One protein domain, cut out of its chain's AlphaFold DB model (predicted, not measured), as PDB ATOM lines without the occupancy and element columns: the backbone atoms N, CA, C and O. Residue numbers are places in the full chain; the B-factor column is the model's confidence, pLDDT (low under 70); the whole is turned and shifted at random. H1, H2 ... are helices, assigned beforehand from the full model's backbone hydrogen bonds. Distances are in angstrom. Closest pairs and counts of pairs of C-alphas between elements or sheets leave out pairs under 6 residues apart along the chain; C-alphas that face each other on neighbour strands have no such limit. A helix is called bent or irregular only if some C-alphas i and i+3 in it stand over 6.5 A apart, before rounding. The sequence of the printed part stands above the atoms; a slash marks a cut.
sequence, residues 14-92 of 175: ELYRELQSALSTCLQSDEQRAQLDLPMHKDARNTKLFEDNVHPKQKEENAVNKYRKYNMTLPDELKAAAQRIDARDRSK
ATOM      1  N   GLU A  14      57.788 -24.513   3.408       62.41
ATOM      2  CA  GLU A  14      56.425 -24.257   2.935       62.41
ATOM      3  C   GLU A  14      55.423 -25.269   3.486       62.41
ATOM      4  O   GLU A  14      54.408 -24.860   4.032       62.41
ATOM      5  N   LEU A  15      55.741 -26.565   3.472       66.12
ATOM      6  CA  LEU A  15      54.874 -27.612   4.024       66.12
ATOM      7  C   LEU A  15      54.706 -27.464   5.543       66.12
ATOM      8  O   LEU A  15      53.635 -27.719   6.090       66.12
ATOM      9  N   TYR A  16      55.751 -27.002   6.234       65.88
ATOM     10  CA  TYR A  16      55.676 -26.686   7.661       65.88
ATOM     11  C   TYR A  16      54.811 -25.447   7.934       65.88
ATOM     12  O   TYR A  16      54.029 -25.438   8.887       65.88
ATOM     13  N   ARG A  17      54.906 -24.413   7.090       70.06
ATOM     14  CA  ARG A  17      54.065 -23.211   7.190       70.06
ATOM     15  C   ARG A  17      52.612 -23.490   6.830       70.06
ATOM     16  O   ARG A  17      51.729 -23.007   7.530       70.06
ATOM     17  N   GLU A  18      52.357 -24.296   5.808       67.81
ATOM     18  CA  GLU A  18      51.015 -24.754   5.445       67.81
ATOM     19  C   GLU A  18      50.405 -25.602   6.559       67.81
ATOM     20  O   GLU A  18      49.253 -25.384   6.924       67.81
ATOM     21  N   LEU A  19      51.185 -26.493   7.182       69.75
ATOM     22  CA  LEU A  19      50.735 -27.266   8.338       69.75
ATOM     23  C   LEU A  19      50.433 -26.367   9.544       69.75
ATOM     24  O   LEU A  19      49.402 -26.544  10.188       69.75
ATOM     25  N   GLN A  20      51.289 -25.387   9.852       68.00
ATOM     26  CA  GLN A  20      51.023 -24.426  10.928       68.00
ATOM     27  C   GLN A  20      49.788 -23.568  10.638       68.00
ATOM     28  O   GLN A  20      48.983 -23.344  11.541       68.00
ATOM     29  N   SER A  21      49.611 -23.131   9.391       72.31
ATOM     30  CA  SER A  21      48.430 -22.389   8.957       72.31
ATOM     31  C   SER A  21      47.173 -23.247   9.095       72.31
ATOM     32  O   SER A  21      46.217 -22.814   9.729       72.31
ATOM     33  N   ALA A  22      47.186 -24.488   8.603       65.88
ATOM     34  CA  ALA A  22      46.060 -25.413   8.702       65.88
ATOM     35  C   ALA A  22      45.710 -25.746  10.160       65.88
ATOM     36  O   ALA A  22      44.541 -25.699  10.535       65.88
ATOM     37  N   LEU A  23      46.711 -25.993  11.013       64.88
ATOM     38  CA  LEU A  23      46.505 -26.189  12.451       64.88
ATOM     39  C   LEU A  23      45.931 -24.939  13.122       64.88
ATOM     40  O   LEU A  23      45.075 -25.059  13.992       64.88
ATOM     41  N   SER A  24      46.367 -23.744  12.717       64.94
ATOM     42  CA  SER A  24      45.814 -22.495  13.245       64.94
ATOM     43  C   SER A  24      44.354 -22.299  12.844       64.94
ATOM     44  O   SER A  24      43.580 -21.830  13.668       64.94
ATOM     45  N   THR A  25      43.966 -22.725  11.635       64.19
ATOM     46  CA  THR A  25      42.587 -22.665  11.129       64.19
ATOM     47  C   THR A  25      41.687 -23.725  11.773       64.19
ATOM     48  O   THR A  25      40.536 -23.443  12.083       64.19
ATOM     49  N   CYS A  26      42.208 -24.925  12.051       57.53
ATOM     50  CA  CYS A  26      41.468 -25.998  12.727       57.53
ATOM     51  C   CYS A  26      41.305 -25.798  14.245       57.53
ATOM     52  O   CYS A  26      40.565 -26.545  14.878       57.53
ATOM     53  N   LEU A  27      42.012 -24.835  14.842       59.28
ATOM     54  CA  LEU A  27      42.009 -24.568  16.287       59.28
ATOM     55  C   LEU A  27      41.495 -23.156  16.622       59.28
ATOM     56  O   LEU A  27      41.820 -22.632  17.690       59.28
ATOM     57  N   GLN A  28      40.732 -22.527  15.717       61.75
ATOM     58  CA  GLN A  28      40.232 -21.152  15.889       61.75
ATOM     59  C   GLN A  28      39.123 -21.028  16.938       61.75
ATOM     60  O   GLN A  28      38.943 -19.939  17.477       61.75
ATOM     61  N   SER A  29      38.400 -22.109  17.251       59.97
ATOM     62  CA  SER A  29      37.401 -22.106  18.320       59.97
ATOM     63  C   SER A  29      37.820 -22.991  19.492       59.97
ATOM     64  O   SER A  29      38.349 -24.095  19.324       59.97
ATOM     65  N   ASP A  30      37.546 -22.515  20.706       56.53
ATOM     66  CA  ASP A  30      37.776 -23.279  21.934       56.53
ATOM     67  C   ASP A  30      36.935 -24.572  21.971       56.53
ATOM     68  O   ASP A  30      37.359 -25.567  22.555       56.53
ATOM     69  N   GLU A  31      35.800 -24.609  21.261       58.56
ATOM     70  CA  GLU A  31      34.990 -25.818  21.055       58.56
ATOM     71  C   GLU A  31      35.700 -26.886  20.213       58.56
ATOM     72  O   GLU A  31      35.669 -28.064  20.565       58.56
ATOM     73  N   GLN A  32      36.382 -26.503  19.128       56.03
ATOM     74  CA  GLN A  32      37.137 -27.452  18.301       56.03
ATOM     75  C   GLN A  32      38.390 -27.953  19.023       56.03
ATOM     76  O   GLN A  32      38.737 -29.128  18.917       56.03
ATOM     77  N   ARG A  33      39.023 -27.097  19.835       56.47
ATOM     78  CA  ARG A  33      40.086 -27.501  20.768       56.47
ATOM     79  C   ARG A  33      39.595 -28.495  21.812       56.47
ATOM     80  O   ARG A  33      40.288 -29.474  22.053       56.47
ATOM     81  N   ALA A  34      38.412 -28.283  22.388       55.28
ATOM     82  CA  ALA A  34      37.824 -29.206  23.357       55.28
ATOM     83  C   ALA A  34      37.444 -30.563  22.730       55.28
ATOM     84  O   ALA A  34      37.514 -31.585  23.405       55.28
ATOM     85  N   GLN A  35      37.087 -30.594  21.441       57.22
ATOM     86  CA  GLN A  35      36.833 -31.838  20.696       57.22
ATOM     87  C   GLN A  35      38.122 -32.566  20.267       57.22
ATOM     88  O   GLN A  35      38.121 -33.789  20.141       57.22
ATOM     89  N   LEU A  36      39.217 -31.827  20.055       54.38
ATOM     90  CA  LEU A  36      40.563 -32.352  19.778       54.38
ATOM     91  C   LEU A  36      41.381 -32.654  21.030       54.38
ATOM     92  O   LEU A  36      42.464 -33.234  20.909       54.38
ATOM     93  N   ASP A  37      40.874 -32.298  22.211       53.12
ATOM     94  CA  ASP A  37      41.341 -32.819  23.487       53.12
ATOM     95  C   ASP A  37      40.949 -34.301  23.514       53.12
ATOM     96  O   ASP A  37      39.987 -34.728  24.156       53.12
ATOM     97  N   LEU A  38      41.663 -35.087  22.693       52.59
ATOM     98  CA  LEU A  38      41.603 -36.532  22.680       52.59
ATOM     99  C   LEU A  38      41.666 -36.908  24.147       52.59
ATOM    100  O   LEU A  38      42.644 -36.519  24.798       52.59
ATOM    101  N   PRO A  39      40.657 -37.610  24.692       50.91
ATOM    102  CA  PRO A  39      40.753 -38.102  26.043       50.91
ATOM    103  C   PRO A  39      41.997 -38.964  26.021       50.91
ATOM    104  O   PRO A  39      41.998 -40.048  25.439       50.91
ATOM    105  N   MET A  40      43.095 -38.419  26.548       52.72
ATOM    106  CA  MET A  40      44.357 -39.110  26.652       52.72
ATOM    107  C   MET A  40      43.976 -40.270  27.538       52.72
ATOM    108  O   MET A  40      43.747 -40.046  28.731       52.72
ATOM    109  N   HIS A  41      43.700 -41.433  26.924       53.56
ATOM    110  CA  HIS A  41      43.075 -42.547  27.610       53.56
ATOM    111  C   HIS A  41      43.935 -42.726  28.839       53.56
ATOM    112  O   HIS A  41      45.128 -43.019  28.721       53.56
ATOM    113  N   LYS A  42      43.368 -42.400  30.005       53.56
ATOM    114  CA  LYS A  42      44.022 -42.616  31.281       53.56
ATOM    115  C   LYS A  42      44.077 -44.124  31.355       53.56
ATOM    116  O   LYS A  42      43.129 -44.736  31.836       53.56
ATOM    117  N   ASP A  43      45.087 -44.725  30.730       52.91
ATOM    118  CA  ASP A  43      45.249 -46.163  30.699       52.91
ATOM    119  C   ASP A  43      45.462 -46.509  32.159       52.91
ATOM    120  O   ASP A  43      46.529 -46.265  32.720       52.91
ATOM    121  N   ALA A  44      44.390 -46.958  32.806       57.25
ATOM    122  CA  ALA A  44      44.355 -47.167  34.240       57.25
ATOM    123  C   ALA A  44      45.464 -48.137  34.662       57.25
ATOM    124  O   ALA A  44      45.925 -48.084  35.797       57.25
ATOM    125  N   ARG A  45      45.954 -48.966  33.730       57.66
ATOM    126  CA  ARG A  45      47.109 -49.844  33.918       57.66
ATOM    127  C   ARG A  45      48.419 -49.065  33.984       57.66
ATOM    128  O   ARG A  45      49.221 -49.356  34.860       57.66
ATOM    129  N   ASN A  46      48.621 -48.060  33.130       58.28
ATOM    130  CA  ASN A  46      49.782 -47.174  33.216       58.28
ATOM    131  C   ASN A  46      49.699 -46.293  34.459       58.28
ATOM    132  O   ASN A  46      50.674 -46.215  35.197       58.28
ATOM    133  N   THR A  47      48.544 -45.689  34.745       58.41
ATOM    134  CA  THR A  47      48.363 -44.858  35.945       58.41
ATOM    135  C   THR A  47      48.649 -45.663  37.211       58.41
ATOM    136  O   THR A  47      49.412 -45.211  38.057       58.41
ATOM    137  N   LYS A  48      48.150 -46.903  37.290       61.59
ATOM    138  CA  LYS A  48      48.427 -47.823  38.398       61.59
ATOM    139  C   LYS A  48      49.893 -48.269  38.442       61.59
ATOM    140  O   LYS A  48      50.471 -48.321  39.516       61.59
ATOM    141  N   LEU A  49      50.539 -48.490  37.295       58.03
ATOM    142  CA  LEU A  49      51.974 -48.796  37.225       58.03
ATOM    143  C   LEU A  49      52.846 -47.622  37.710       58.03
ATOM    144  O   LEU A  49      53.894 -47.840  38.318       58.03
ATOM    145  N   PHE A  50      52.424 -46.380  37.468       57.19
ATOM    146  CA  PHE A  50      53.081 -45.193  38.014       57.19
ATOM    147  C   PHE A  50      52.769 -45.010  39.503       57.19
ATOM    148  O   PHE A  50      53.670 -44.701  40.274       57.19
ATOM    149  N   GLU A  51      51.536 -45.247  39.939       62.47
ATOM    150  CA  GLU A  51      51.146 -45.119  41.343       62.47
ATOM    151  C   GLU A  51      51.759 -46.208  42.235       62.47
ATOM    152  O   GLU A  51      52.161 -45.904  43.358       62.47
ATOM    153  N   ASP A  52      51.898 -47.443  41.758       63.59
ATOM    154  CA  ASP A  52      52.451 -48.564  42.528       63.59
ATOM    155  C   ASP A  52      53.977 -48.460  42.702       63.59
ATOM    156  O   ASP A  52      54.527 -48.965  43.681       63.59
ATOM    157  N   ASN A  53      54.668 -47.750  41.803       65.00
ATOM    158  CA  ASN A  53      56.124 -47.568  41.855       65.00
ATOM    159  C   ASN A  53      56.577 -46.292  42.584       65.00
ATOM    160  O   ASN A  53      57.778 -46.088  42.781       65.00
ATOM    161  N   VAL A  54      55.651 -45.422  42.997       71.75
ATOM    162  CA  VAL A  54      55.993 -44.210  43.752       71.75
ATOM    163  C   VAL A  54      56.084 -44.549  45.235       71.75
ATOM    164  O   VAL A  54      55.114 -44.993  45.854       71.75
ATOM    165  N   HIS A  55      57.254 -44.298  45.821       78.81
ATOM    166  CA  HIS A  55      57.501 -44.549  47.237       78.81
ATOM    167  C   HIS A  55      56.480 -43.773  48.100       78.81
ATOM    168  O   HIS A  55      56.236 -42.600  47.815       78.81
ATOM    169  N   PRO A  56      55.923 -44.342  49.190       79.12
ATOM    170  CA  PRO A  56      54.891 -43.683  50.006       79.12
ATOM    171  C   PRO A  56      55.240 -42.247  50.426       79.12
ATOM    172  O   PRO A  56      54.433 -41.337  50.272       79.12
ATOM    173  N   LYS A  57      56.498 -42.010  50.826       81.00
ATOM    174  CA  LYS A  57      57.016 -40.659  51.127       81.00
ATOM    175  C   LYS A  57      56.860 -39.661  49.971       81.00
ATOM    176  O   LYS A  57      56.533 -38.510  50.206       81.00
ATOM    177  N   GLN A  58      57.069 -40.088  48.727       82.69
ATOM    178  CA  GLN A  58      56.888 -39.223  47.557       82.69
ATOM    179  C   GLN A  58      55.405 -38.936  47.295       82.69
ATOM    180  O   GLN A  58      55.073 -37.849  46.828       82.69
ATOM    181  N   LYS A  59      54.500 -39.871  47.620       83.38
ATOM    182  CA  LYS A  59      53.050 -39.621  47.553       83.38
ATOM    183  C   LYS A  59      52.630 -38.552  48.563       83.38
ATOM    184  O   LYS A  59      51.921 -37.627  48.179       83.38
ATOM    185  N   GLU A  60      53.120 -38.638  49.802       86.38
ATOM    186  CA  GLU A  60      52.895 -37.617  50.836       86.38
ATOM    187  C   GLU A  60      53.433 -36.246  50.401       86.38
ATOM    188  O   GLU A  60      52.711 -35.254  50.468       86.38
ATOM    189  N   GLU A  61      54.672 -36.184  49.899       86.31
ATOM    190  CA  GLU A  61      55.282 -34.937  49.416       86.31
ATOM    191  C   GLU A  61      54.487 -34.322  48.256       86.31
ATOM    192  O   GLU A  61      54.187 -33.126  48.261       86.31
ATOM    193  N   ASN A  62      54.072 -35.140  47.286       86.81
ATOM    194  CA  ASN A  62      53.242 -34.693  46.170       86.81
ATOM    195  C   ASN A  62      51.868 -34.200  46.633       86.81
ATOM    196  O   ASN A  62      51.365 -33.211  46.096       86.81
ATOM    197  N   ALA A  63      51.264 -34.863  47.620       86.44
ATOM    198  CA  ALA A  63      50.006 -34.428  48.210       86.44
ATOM    199  C   ALA A  63      50.175 -33.061  48.887       86.44
ATOM    200  O   ALA A  63      49.462 -32.125  48.531       86.44
ATOM    201  N   VAL A  64      51.171 -32.899  49.767       89.62
ATOM    202  CA  VAL A  64      51.466 -31.618  50.435       89.62
ATOM    203  C   VAL A  64      51.679 -30.494  49.417       89.62
ATOM    204  O   VAL A  64      51.105 -29.413  49.559       89.62
ATOM    205  N   ASN A  65      52.445 -30.753  48.355       88.12
ATOM    206  CA  ASN A  65      52.693 -29.775  47.296       88.12
ATOM    207  C   ASN A  65      51.413 -29.377  46.548       88.12
ATOM    208  O   ASN A  65      51.236 -28.201  46.233       88.12
ATOM    209  N   LYS A  66      50.497 -30.324  46.295       89.69
ATOM    210  CA  LYS A  66      49.180 -30.016  45.714       89.69
ATOM    211  C   LYS A  66      48.365 -29.112  46.638       89.69
ATOM    212  O   LYS A  66      47.898 -28.078  46.176       89.69
ATOM    213  N   TYR A  67      48.242 -29.448  47.924       87.75
ATOM    214  CA  TYR A  67      47.490 -28.622  48.881       87.75
ATOM    215  C   TYR A  67      48.032 -27.188  48.946       87.75
ATOM    216  O   TYR A  67      47.253 -26.240  48.890       87.75
ATOM    217  N   ARG A  68      49.361 -27.018  48.960       87.12
ATOM    218  CA  ARG A  68      50.004 -25.693  48.903       87.12
ATOM    219  C   ARG A  68      49.704 -24.952  47.603       87.12
ATOM    220  O   ARG A  68      49.337 -23.787  47.648       87.12
ATOM    221  N   LYS A  69      49.828 -25.623  46.451       91.69
ATOM    222  CA  LYS A  69      49.586 -25.019  45.128       91.69
ATOM    223  C   LYS A  69      48.176 -24.438  44.998       91.69
ATOM    224  O   LYS A  69      48.004 -23.419  44.341       91.69
ATOM    225  N   TYR A  70      47.190 -25.089  45.609       90.75
ATOM    226  CA  TYR A  70      45.793 -24.661  45.569       90.75
ATOM    227  C   TYR A  70      45.358 -23.880  46.822       90.75
ATOM    228  O   TYR A  70      44.164 -23.668  47.000       90.75
ATOM    229  N   ASN A  71      46.294 -23.455  47.686       86.44
ATOM    230  CA  ASN A  71      46.017 -22.748  48.947       86.44
ATOM    231  C   ASN A  71      44.946 -23.430  49.822       86.44
ATOM    232  O   ASN A  71      44.133 -22.776  50.473       86.44
ATOM    233  N   MET A  72      44.935 -24.760  49.835       88.38
ATOM    234  CA  MET A  72      43.995 -25.552  50.617       88.38
ATOM    235  C   MET A  72      44.546 -25.879  52.007       88.38
ATOM    236  O   MET A  72      45.756 -26.007  52.208       88.38
ATOM    237  N   THR A  73      43.636 -26.103  52.958       88.88
ATOM    238  CA  THR A  73      43.996 -26.567  54.303       88.88
ATOM    239  C   THR A  73      44.593 -27.970  54.239       88.88
ATOM    240  O   THR A  73      44.053 -28.858  53.580       88.88
ATOM    241  N   LEU A  74      45.715 -28.164  54.932       89.50
ATOM    242  CA  LEU A  74      46.439 -29.429  54.951       89.50
ATOM    243  C   LEU A  74      45.826 -30.405  55.981       89.50
ATOM    244  O   LEU A  74      45.735 -30.034  57.156       89.50
ATOM    245  N   PRO A  75      45.454 -31.638  55.591       87.62
ATOM    246  CA  PRO A  75      44.981 -32.669  56.520       87.62
ATOM    247  C   PRO A  75      46.010 -33.032  57.604       87.62
ATOM    248  O   PRO A  75      47.219 -32.967  57.362       87.62
ATOM    249  N   ASP A  76      45.538 -33.475  58.776       87.25
ATOM    250  CA  ASP A  76      46.389 -33.810  59.934       87.25
ATOM    251  C   ASP A  76      47.443 -34.878  59.623       87.25
ATOM    252  O   ASP A  76      48.611 -34.727  59.986       87.25
ATOM    253  N   GLU A  77      47.061 -35.901  58.863       85.56
ATOM    254  CA  GLU A  77      47.937 -36.992  58.424       85.56
ATOM    255  C   GLU A  77      49.155 -36.487  57.628       85.56
ATOM    256  O   GLU A  77      50.246 -37.056  57.700       85.56
ATOM    257  N   LEU A  78      48.999 -35.370  56.911       87.81
ATOM    258  CA  LEU A  78      50.044 -34.772  56.082       87.81
ATOM    259  C   LEU A  78      50.851 -33.692  56.815       87.81
ATOM    260  O   LEU A  78      51.902 -33.288  56.312       87.81
ATOM    261  N   LYS A  79      50.434 -33.237  58.007       88.38
ATOM    262  CA  LYS A  79      51.141 -32.173  58.754       88.38
ATOM    263  C   LYS A  79      52.574 -32.570  59.090       88.38
ATOM    264  O   LYS A  79      53.494 -31.774  58.912       88.38
ATOM    265  N   ALA A  80      52.786 -33.818  59.507       86.81
ATOM    266  CA  ALA A  80      54.123 -34.336  59.782       86.81
ATOM    267  C   ALA A  80      54.996 -34.387  58.513       86.81
ATOM    268  O   ALA A  80      56.192 -34.100  58.571       86.81
ATOM    269  N   ALA A  81      54.412 -34.720  57.355       86.06
ATOM    270  CA  ALA A  81      55.116 -34.690  56.074       86.06
ATOM    271  C   ALA A  81      55.486 -33.256  55.671       86.06
ATOM    272  O   ALA A  81      56.638 -33.002  55.316       86.06
ATOM    273  N   ALA A  82      54.560 -32.305  55.819       86.88
ATOM    274  CA  ALA A  82      54.810 -30.887  55.573       86.88
ATOM    275  C   ALA A  82      55.951 -30.334  56.443       86.88
ATOM    276  O   ALA A  82      56.855 -29.693  55.916       86.88
ATOM    277  N   GLN A  83      55.987 -30.667  57.738       88.12
ATOM    278  CA  GLN A  83      57.081 -30.266  58.633       88.12
ATOM    279  C   GLN A  83      58.445 -30.809  58.181       88.12
ATOM    280  O   GLN A  83      59.445 -30.090  58.229       88.12
ATOM    281  N   ARG A  84      58.503 -32.066  57.716       85.75
ATOM    282  CA  ARG A  84      59.737 -32.668  57.181       85.75
ATOM    283  C   ARG A  84      60.212 -31.959  55.911       85.75
ATOM    284  O   ARG A  84      61.414 -31.733  55.762       85.75
ATOM    285  N   ILE A  85      59.288 -31.601  55.020       86.00
ATOM    286  CA  ILE A  85      59.582 -30.849  53.789       86.00
ATOM    287  C   ILE A  85      60.107 -29.454  54.145       86.00
ATOM    288  O   ILE A  85      61.171 -29.065  53.671       86.00
ATOM    289  N   ASP A  86      59.447 -28.752  55.064       84.75
ATOM    290  CA  ASP A  86      59.850 -27.405  55.478       84.75
ATOM    291  C   ASP A  86      61.209 -27.391  56.180       84.75
ATOM    292  O   ASP A  86      62.029 -26.508  55.932       84.75
ATOM    293  N   ALA A  87      61.498 -28.381  57.030       82.88
ATOM    294  CA  ALA A  87      62.815 -28.531  57.644       82.88
ATOM    295  C   ALA A  87      63.911 -28.757  56.587       82.88
ATOM    296  O   ALA A  87      64.993 -28.167  56.664       82.88
ATOM    297  N   ARG A  88      63.618 -29.569  55.562       80.25
ATOM    298  CA  ARG A  88      64.523 -29.811  54.435       80.25
ATOM    299  C   ARG A  88      64.754 -28.540  53.618       80.25
ATOM    300  O   ARG A  88      65.903 -28.241  53.297       80.25
ATOM    301  N   ASP A  89      63.715 -27.773  53.321       77.00
ATOM    302  CA  ASP A  89      63.841 -26.544  52.535       77.00
ATOM    303  C   ASP A  89      64.538 -25.428  53.321       77.00
ATOM    304  O   ASP A  89      65.414 -24.758  52.775       77.00
ATOM    305  N   ARG A  90      64.288 -25.312  54.632       74.25
ATOM    306  CA  ARG A  90      65.059 -24.427  55.526       74.25
ATOM    307  C   ARG A  90      66.540 -24.797  55.569       74.25
ATOM    308  O   ARG A  90      67.385 -23.906  55.553       74.25
ATOM    309  N   SER A  91      66.875 -26.090  55.574       68.62
ATOM    310  CA  SER A  91      68.277 -26.537  55.547       68.62
ATOM    311  C   SER A  91      68.992 -26.196  54.232       68.62
ATOM    312  O   SER A  91      70.193 -25.937  54.239       68.62
ATOM    313  N   LYS A  92      68.258 -26.133  53.113       64.75
ATOM    314  CA  LYS A  92      68.787 -25.687  51.814       64.75
ATOM    315  C   LYS A  92      68.897 -24.165  51.733       64.75
ATOM    316  O   LYS A  92      69.894 -23.662  51.226       64.75
TER     317      LYS A  92
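What this domain is: This is residues 14 to 92 of the 175 residues of an uncharacterized protein of Oikopleura dioica (UniProt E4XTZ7). Picture a wide, open U made of a string of helices: H1 at one far end, H2 after it at a corner, H3 at the bottom of the U, and at the other end H4 and H5 crossing each other as a pair. H4 and H5 are the one pair of helices that touch; residues 14 to 25 of H1, residues 30 to 34 of H2 and residues 44 to 50 of H3 stand free, and the inside of the U is empty. The printed part has 79 residues with five named helices, in the order H1, H2, H3, H4, H5, and no named strand; the class is all helix. The whole is extended, with a radius of gyration of the C-alphas of 20.7 A, and elongated, with spans of 56 by 31 by 25 A.

Where its parts are: Find C-alpha 14 at (56.425, -24.257, 2.935); from there H1, residues 14 to 26, runs 18.0 A to C-alpha 26. Next comes H2, residues 30 to 36, followed by H3, residues 44 to 52. Look for C-alpha 56 at (54.891, -43.683, 50.006), where H4, residues 56 to 69, begins; it is 20.0 A long. H5, residues 76 to 92, is the longest helix, with 17 residues and 25.2 A, and ends at C-alpha 92 at (68.787, -25.687, 51.814). H5 is irregular, but only just: C-alphas 77 and 80 are 6.9 A apart.

How they stand to each other: Start at H1, and look from Cys 26 to Gln 32 of H2: their C-alphas, the closest of the two helices, are 7.2 A apart. H1 and H2 are close but not clearly touching, at a steep tilt of 66 degrees, opposite ways. Going on, you find H3 apart from H2 and also apart from H4. At H4, look for Val 64 and Ala 82, whose C-alphas are the closest of H4 and H5, 6.2 A apart. H4 and H5 touch, about perpendicular at 86 degrees, and H5 touches H4 with residues 78 to 85 alone. H1 is apart from H3, H4 and H5. In the backbones of H1, H2, H3 and H4 every O i to N i+4 pair is within hydrogen-bond range; in H5 it is 11 of 13.

The domain as a whole: The two C-alphas farthest apart are those of Glu 14 and Asp 76, 58.7 A. The printed part has no cut. The links H1 to H2 and H3 to H4 are tight, the links H2 to H3 and H4 to H5 are short, and no link is long. Residues 37 to 50, of which 44 to 50 belong to H3, stand free, and so do residues 86 to 92 of H5. The mean pLDDT of the printed part is 72.1; look for low confidence, under 70, in 40 residues, among them 22 to 53.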